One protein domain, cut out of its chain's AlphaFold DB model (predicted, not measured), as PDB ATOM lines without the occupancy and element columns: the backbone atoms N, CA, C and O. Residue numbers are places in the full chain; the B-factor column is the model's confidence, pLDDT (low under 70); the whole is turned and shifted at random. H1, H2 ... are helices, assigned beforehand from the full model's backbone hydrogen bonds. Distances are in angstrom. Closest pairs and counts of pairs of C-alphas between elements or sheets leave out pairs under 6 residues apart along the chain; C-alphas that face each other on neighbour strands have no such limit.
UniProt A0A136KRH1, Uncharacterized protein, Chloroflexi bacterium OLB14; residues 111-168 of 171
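AT A GLANCE: This is residues 111 to 168 of the 171 residues of an uncharacterized protein of Chloroflexi bacterium OLB14 (UniProt A0A136KRH1). Three helices are arranged as a triangle: H2 and H3 pack together about crosswise, H3 meeting H2 with its beginning, while H1 stands beyond the last end of H2, near both but touching neither. The link of residues 125 to 134 runs from the end of H1 back past H2 to the far end of that helix, and the link of residues 149 to 156 folds back from the end of H2 to the start of H3. The printed part has 58 residues, with three named helices in the order H1, H2, H3 and no named strand, and the class is all helix. The whole is compact, with a radius of gyration of the C-alphas of 10.8 A and a rounded outline of 31 by 25 by 21 A.

IN THESE COORDINATES: Start with H2, residues 135 to 148: find C-alpha 135 at (150.008, 178.021, 149.021) and follow it to C-alpha 148 at (164.254, 177.360, 162.877), 19.9 A away. H1, residues 111 to 124, also has 14 residues and a length of 19.9 A from first to last C-alpha; look for its first C-alpha, that of Thr 111, at (149.498, 168.160, 174.930). H3 is shorter, with residues 157 to 166 and 14.3 A from first to last C-alpha; it ends with C-alpha 166 at (143.820, 178.437, 166.171).

HOW THE PARTS SIT: From H2, look first to H3, which it touches with residues 139 to 143 alone. The closest C-alphas of the two are those of Arg 139 and Thr 157, 6.6 A apart. Their lines are about perpendicular, at 81 degrees, and their centres are 11.3 A apart. Turn next to H1, which touches no helix. H1 and H2 are near each other, with 7 pairs of C-alphas within 10 A and the closest pair at 8.4 A. H1 and H3 are near each other too, with 5 pairs of C-alphas within 10 A. Along the backbones of H1, H2 and H3 you will find every O i to N i+4 pair within hydrogen-bond range.

THE WHOLE: The two C-alphas farthest apart are those of Asn 112 and Leu 134, 31.7 A, while the C-alphas of Thr 111 and Gly 168, the first and last printed, are 17.1 A apart. The printed part has no cut. Both links are short but not tight, with 10 residues between H1 and H2 and 8 between H2 and H3. In the B-factor column of this predicted model, the mean pLDDT of the printed part is 89.9; look to residue 126 and residues 128 to 129 for the three values under 70.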
ATOM      1  N   THR A 111     149.806 166.732 174.745       92.62
ATOM      2  CA  THR A 111     149.498 168.160 174.930       92.62
ATOM      3  C   THR A 111     150.717 168.942 175.431       92.62
ATOM      4  O   THR A 111     150.896 170.103 175.080       92.62
ATOM      5  N   ASN A 112     151.612 168.313 176.200       93.81
ATOM      6  CA  ASN A 112     152.867 168.938 176.617       93.81
ATOM      7  C   ASN A 112     153.766 169.282 175.421       93.81
ATOM      8  O   ASN A 112     154.366 170.353 175.420       93.81
ATOM      9  N   ALA A 113     153.825 168.428 174.394       93.25
ATOM     10  CA  ALA A 113     154.560 168.733 173.169       93.25
ATOM     11  C   ALA A 113     153.933 169.907 172.398       93.25
ATOM     12  O   ALA A 113     154.653 170.750 171.865       93.25
ATOM     13  N   GLU A 114     152.603 170.013 172.386       94.06
ATOM     14  CA  GLU A 114     151.901 171.166 171.808       94.06
ATOM     15  C   GLU A 114     152.202 172.461 172.578       94.06
ATOM     16  O   GLU A 114     152.511 173.488 171.971       94.06
ATOM     17  N   ASN A 115     152.189 172.407 173.911       93.75
ATOM     18  CA  ASN A 115     152.535 173.542 174.768       93.75
ATOM     19  C   ASN A 115     153.990 173.984 174.567       93.75
ATOM     20  O   ASN A 115     154.257 175.183 174.468       93.75
ATOM     21  N   GLU A 116     154.921 173.035 174.458       94.25
ATOM     22  CA  GLU A 116     156.327 173.315 174.153       94.25
ATOM     23  C   GLU A 116     156.478 173.960 172.770       94.25
ATOM     24  O   GLU A 116     157.216 174.934 172.616       94.25
ATOM     25  N   PHE A 117     155.732 173.483 171.767       94.19
ATOM     26  CA  PHE A 117     155.705 174.096 170.440       94.19
ATOM     27  C   PHE A 117     155.247 175.557 170.503       94.19
ATOM     28  O   PHE A 117     155.931 176.436 169.980       94.19
ATOM     29  N   VAL A 118     154.128 175.837 171.180       93.38
ATOM     30  CA  VAL A 118     153.606 177.202 171.370       93.38
ATOM     31  C   VAL A 118     154.606 178.082 172.124       93.38
ATOM     32  O   VAL A 118     154.832 179.227 171.730       93.38
ATOM     33  N   SER A 119     155.212 177.555 173.190       93.44
ATOM     34  CA  SER A 119     156.218 178.247 173.999       93.44
ATOM     35  C   SER A 119     157.414 178.669 173.143       93.44
ATOM     36  O   SER A 119     157.694 179.862 173.009       93.44
ATOM     37  N   ARG A 120     158.049 177.717 172.442       93.62
ATOM     38  CA  ARG A 120     159.181 178.005 171.547       93.62
ATOM     39  C   ARG A 120     158.808 178.953 170.424       93.62
ATOM     40  O   ARG A 120     159.616 179.819 170.091       93.62
ATOM     41  N   TRP A 121     157.612 178.802 169.859       92.19
ATOM     42  CA  TRP A 121     157.117 179.690 168.817       92.19
ATOM     43  C   TRP A 121     157.101 181.138 169.302       92.19
ATOM     44  O   TRP A 121     157.726 181.997 168.690       92.19
ATOM     45  N   LYS A 122     156.447 181.401 170.438       90.62
ATOM     46  CA  LYS A 122     156.334 182.749 171.011       90.62
ATOM     47  C   LYS A 122     157.687 183.332 171.420       90.62
ATOM     48  O   LYS A 122     157.904 184.526 171.243       90.62
ATOM     49  N   SER A 123     158.596 182.508 171.941       90.75
ATOM     50  CA  SER A 123     159.918 182.968 172.383       90.75
ATOM     51  C   SER A 123     160.877 183.292 171.235       90.75
ATOM     52  O   SER A 123     161.689 184.202 171.374       90.75
ATOM     53  N   ASN A 124     160.814 182.565 170.116       89.62
ATOM     54  CA  ASN A 124     161.806 182.686 169.037       89.62
ATOM     55  C   ASN A 124     161.278 183.430 167.804       89.62
ATOM     56  O   ASN A 124     162.052 184.052 167.077       89.62
ATOM     57  N   ILE A 125     159.969 183.396 167.555       85.06
ATOM     58  CA  ILE A 125     159.340 184.074 166.418       85.06
ATOM     59  C   ILE A 125     158.708 185.360 166.945       85.06
ATOM     60  O   ILE A 125     157.519 185.443 167.234       85.06
ATOM     61  N   THR A 126     159.559 186.372 167.115       68.50
ATOM     62  CA  THR A 126     159.209 187.647 167.764       68.50
ATOM     63  C   THR A 126     158.467 188.622 166.857       68.50
ATOM     64  O   THR A 126     157.783 189.523 167.337       68.50
ATOM     65  N   LYS A 127     158.577 188.459 165.535       70.62
ATOM     66  CA  LYS A 127     157.801 189.245 164.573       70.62
ATOM     67  C   LYS A 127     156.491 188.521 164.304       70.62
ATOM     68  O   LYS A 127     156.508 187.342 163.970       70.62
ATOM     69  N   GLN A 128     155.370 189.236 164.388       65.88
ATOM     70  CA  GLN A 128     154.110 188.754 163.829       65.88
ATOM     71  C   GLN A 128     154.285 188.629 162.317       65.88
ATOM     72  O   GLN A 128     154.297 189.611 161.576       65.88
ATOM     73  N   ILE A 129     154.515 187.404 161.869       69.94
ATOM     74  CA  ILE A 129     154.622 187.087 160.457       69.94
ATOM     75  C   ILE A 129     153.187 186.975 159.922       69.94
ATOM     76  O   ILE A 129     152.318 186.422 160.591       69.94
ATOM     77  N   GLN A 130     152.927 187.507 158.728       83.50
ATOM     78  CA  GLN A 130     151.723 187.179 157.962       83.50
ATOM     79  C   GLN A 130     152.007 185.966 157.081       83.50
ATOM     80  O   GLN A 130     153.072 185.860 156.454       83.50
ATOM     81  N   LEU A 131     151.048 185.048 157.015       84.06
ATOM     82  CA  LEU A 131     151.157 183.897 156.128       84.06
ATOM     83  C   LEU A 131     151.058 184.337 154.663       84.06
ATOM     84  O   LEU A 131     150.201 185.134 154.282       84.06
ATOM     85  N   ASN A 132     151.929 183.791 153.810       89.00
ATOM     86  CA  ASN A 132     151.881 184.102 152.384       89.00
ATOM     87  C   ASN A 132     150.535 183.668 151.764       89.00
ATOM     88  O   ASN A 132     150.006 182.597 152.072       89.00
ATOM     89  N   LYS A 133     149.990 184.463 150.836       88.50
ATOM     90  CA  LYS A 133     148.741 184.123 150.130       88.50
ATOM     91  C   LYS A 133     148.903 182.888 149.238       88.50
ATOM     92  O   LYS A 133     148.005 182.050 149.170       88.50
ATOM     93  N   LEU A 134     150.064 182.740 148.598       93.25
ATOM     94  CA  LEU A 134     150.362 181.612 147.714       93.25
ATOM     95  C   LEU A 134     150.665 180.353 148.532       93.25
ATOM     96  O   LEU A 134     151.561 180.365 149.378       93.25
ATOM     97  N   ALA A 135     149.947 179.263 148.247       90.69
ATOM     98  CA  ALA A 135     150.008 178.021 149.021       90.69
ATOM     99  C   ALA A 135     151.432 177.450 149.139       90.69
ATOM    100  O   ALA A 135     151.883 177.161 150.246       90.69
ATOM    101  N   ASP A 136     152.183 177.385 148.038       92.31
ATOM    102  CA  ASP A 136     153.547 176.840 148.052       92.31
ATOM    103  C   ASP A 136     154.518 177.689 148.874       92.31
ATOM    104  O   ASP A 136     155.343 177.165 149.628       92.31
ATOM    105  N   LYS A 137     154.413 179.019 148.757       92.31
ATOM    106  CA  LYS A 137     155.247 179.945 149.532       92.31
ATOM    107  C   LYS A 137     154.894 179.879 151.015       92.31
ATOM    108  O   LYS A 137     155.799 179.864 151.843       92.31
ATOM    109  N   ARG A 138     153.603 179.776 151.345       91.75
ATOM    110  CA  ARG A 138     153.115 179.614 152.720       91.75
ATOM    111  C   ARG A 138     153.612 178.317 153.341       91.75
ATOM    112  O   ARG A 138     154.136 178.334 154.447       91.75
ATOM    113  N   ARG A 139     153.536 177.205 152.607       92.88
ATOM    114  CA  ARG A 139     154.060 175.912 153.059       92.88
ATOM    115  C   ARG A 139     155.554 175.998 153.377       92.88
ATOM    116  O   ARG A 139     155.964 175.597 154.461       92.88
ATOM    117  N   LYS A 140     156.361 176.553 152.464       93.31
ATOM    118  CA  LYS A 140     157.811 176.735 152.676       93.31
ATOM    119  C   LYS A 140     158.113 177.628 153.880       93.31
ATOM    120  O   LYS A 140     159.022 177.322 154.639       93.31
ATOM    121  N   GLN A 141     157.338 178.695 154.062       91.44
ATOM    122  CA  GLN A 141     157.453 179.600 155.204       91.44
ATOM    123  C   GLN A 141     157.189 178.871 156.527       91.44
ATOM    124  O   GLN A 141     158.025 178.934 157.420       91.44
ATOM    125  N   ILE A 142     156.082 178.126 156.628       91.94
ATOM    126  CA  ILE A 142     155.741 177.356 157.832       91.94
ATOM    127  C   ILE A 142     156.830 176.326 158.139       91.94
ATOM    128  O   ILE A 142     157.294 176.252 159.272       91.94
ATOM    129  N   VAL A 143     157.281 175.565 157.136       94.12
ATOM    130  CA  VAL A 143     158.369 174.591 157.312       94.12
ATOM    131  C   VAL A 143     159.651 175.280 157.782       94.12
ATOM    132  O   VAL A 143     160.263 174.821 158.739       94.12
ATOM    133  N   GLY A 144     160.035 176.401 157.166       93.06
ATOM    134  CA  GLY A 144     161.214 177.167 157.570       93.06
ATOM    135  C   GLY A 144     161.137 177.640 159.022       93.06
ATOM    136  O   GLY A 144     162.100 177.476 159.767       93.06
ATOM    137  N   SER A 145     159.976 178.143 159.454       92.19
ATOM    138  CA  SER A 145     159.743 178.517 160.852       92.19
ATOM    139  C   SER A 145     159.870 177.316 161.792       92.19
ATOM    140  O   SER A 145     160.617 177.385 162.761       92.19
ATOM    141  N   VAL A 146     159.221 176.193 161.481       93.50
ATOM    142  CA  VAL A 146     159.298 174.955 162.280       93.50
ATOM    143  C   VAL A 146     160.745 174.470 162.435       93.50
ATOM    144  O   VAL A 146     161.171 174.170 163.548       93.50
ATOM    145  N   LEU A 147     161.525 174.460 161.351       93.75
ATOM    146  CA  LEU A 147     162.933 174.054 161.392       93.75
ATOM    147  C   LEU A 147     163.798 175.039 162.189       93.75
ATOM    148  O   LEU A 147     164.681 174.614 162.929       93.75
ATOM    149  N   SER A 148     163.526 176.346 162.097       91.94
ATOM    150  CA  SER A 148     164.254 177.360 162.877       91.94
ATOM    151  C   SER A 148     164.053 177.222 164.393       91.94
ATOM    152  O   SER A 148     164.912 177.631 165.166       91.94
ATOM    153  N   LEU A 149     162.952 176.591 164.815       92.00
ATOM    154  CA  LEU A 149     162.655 176.252 166.212       92.00
ATOM    155  C   LEU A 149     163.320 174.939 166.680       92.00
ATOM    156  O   LEU A 149     163.138 174.528 167.829       92.00
ATOM    157  N   GLY A 150     164.064 174.264 165.797       91.19
ATOM    158  CA  GLY A 150     164.734 172.992 166.079       91.19
ATOM    159  C   GLY A 150     163.820 171.766 166.040       91.19
ATOM    160  O   GLY A 150     164.219 170.703 166.510       91.19
ATOM    161  N   PHE A 151     162.601 171.888 165.504       92.12
ATOM    162  CA  PHE A 151     161.704 170.746 165.317       92.12
ATOM    163  C   PHE A 151     162.060 169.953 164.050       92.12
ATOM    164  O   PHE A 151     162.624 170.513 163.104       92.12
ATOM    165  N   PRO A 152     161.723 168.650 163.994       91.12
ATOM    166  CA  PRO A 152     161.935 167.844 162.798       91.12
ATOM    167  C   PRO A 152     161.078 168.338 161.629       91.12
ATOM    168  O   PRO A 152     160.088 169.053 161.798       91.12
ATOM    169  N   HIS A 153     161.441 167.915 160.417       91.56
ATOM    170  CA  HIS A 153     160.661 168.255 159.234       91.56
ATOM    171  C   HIS A 153     159.231 167.699 159.363       91.56
ATOM    172  O   HIS A 153     159.070 166.487 159.557       91.56
ATOM    173  N   PRO A 154     158.193 168.540 159.213       92.69
ATOM    174  CA  PRO A 154     156.822 168.091 159.372       92.69
ATOM    175  C   PRO A 154     156.344 167.297 158.154       92.69
ATOM    176  O   PRO A 154     156.646 167.662 157.013       92.69
ATOM    177  N   THR A 155     155.565 166.243 158.383       91.50
ATOM    178  CA  THR A 155     154.884 165.475 157.324       91.50
ATOM    179  C   THR A 155     153.568 166.140 156.924       91.50
ATOM    180  O   THR A 155     153.227 166.190 155.743       91.50
ATOM    181  N   ARG A 156     152.864 166.736 157.895       91.44
ATOM    182  CA  ARG A 156     151.560 167.395 157.720       91.44
ATOM    183  C   ARG A 156     151.631 168.893 158.003       91.44
ATOM    184  O   ARG A 156     151.248 169.367 159.072       91.44
ATOM    185  N   THR A 157     152.130 169.664 157.035       92.12
ATOM    186  CA  THR A 157     152.207 171.135 157.158       92.12
ATOM    187  C   THR A 157     150.825 171.785 157.300       92.12
ATOM    188  O   THR A 157     150.704 172.823 157.942       92.12
ATOM    189  N   ASP A 158     149.779 171.166 156.753       91.44
ATOM    190  CA  ASP A 158     148.382 171.591 156.879       91.44
ATOM    191  C   ASP A 158     147.892 171.586 158.336       91.44
ATOM    192  O   ASP A 158     147.215 172.520 158.768       91.44
ATOM    193  N   GLN A 159     148.282 170.575 159.120       92.25
ATOM    194  CA  GLN A 159     147.947 170.513 160.545       92.25
ATOM    195  C   GLN A 159     148.663 171.600 161.341       92.25
ATOM    196  O   GLN A 159     148.053 172.204 162.222       92.25
ATOM    197  N   ILE A 160     149.922 171.882 160.996       92.62
ATOM    198  CA  ILE A 160     150.660 172.996 161.595       92.62
ATOM    199  C   ILE A 160     149.966 174.308 161.261       92.62
ATOM    200  O   ILE A 160     149.704 175.077 162.176       92.62
ATOM    201  N   GLU A 161     149.610 174.538 159.991       92.00
ATOM    202  CA  GLU A 161     148.911 175.752 159.557       92.00
ATOM    203  C   GLU A 161     147.609 175.977 160.333       92.00
ATOM    204  O   GLU A 161     147.344 177.084 160.802       92.00
ATOM    205  N   LYS A 162     146.800 174.928 160.490       91.75
ATOM    206  CA  LYS A 162     145.567 174.998 161.276       91.75
ATOM    207  C   LYS A 162     145.863 175.327 162.742       91.75
ATOM    208  O   LYS A 162     145.273 176.254 163.288       91.75
ATOM    209  N   PHE A 163     146.818 174.623 163.346       92.25
ATOM    210  CA  PHE A 163     147.165 174.780 164.756       92.25
ATOM    211  C   PHE A 163     147.675 176.189 165.086       92.25
ATOM    212  O   PHE A 163     147.218 176.797 166.051       92.25
ATOM    213  N   ILE A 164     148.578 176.745 164.272       90.56
ATOM    214  CA  ILE A 164     149.125 178.093 164.500       90.56
ATOM    215  C   ILE A 164     148.058 179.185 164.357       90.56
ATOM    216  O   ILE A 164     148.115 180.171 165.087       90.56
ATOM    217  N   LYS A 165     147.068 179.006 163.469       89.31
ATOM    218  CA  LYS A 165     145.932 179.932 163.329       89.31
ATOM    219  C   LYS A 165     145.004 179.865 164.538       89.31
ATOM    220  O   LYS A 165     144.651 180.903 165.082       89.31
ATOM    221  N   GLU A 166     144.659 178.657 164.983       90.50
ATOM    222  CA  GLU A 166     143.820 178.437 166.171       90.50
ATOM    223  C   GLU A 166     144.432 179.054 167.439       90.50
ATOM    224  O   GLU A 166     143.707 179.548 168.295       90.50
ATOM    225  N   HIS A 167     145.764 179.079 167.536       88.69
ATOM    226  CA  HIS A 167     146.493 179.622 168.686       88.69
ATOM    227  C   HIS A 167     146.938 181.085 168.507       88.69
ATOM    228  O   HIS A 167     147.691 181.594 169.341       88.69
ATOM    229  N   GLY A 168     146.511 181.761 167.431       86.75
ATOM    230  CA  GLY A 168     146.844 183.168 167.172       86.75
ATOM    231  C   GLY A 168     148.347 183.437 167.035       86.75
ATOM    232  O   GLY A 168     148.829 184.493 167.436       86.75
TER     233      GLY A 168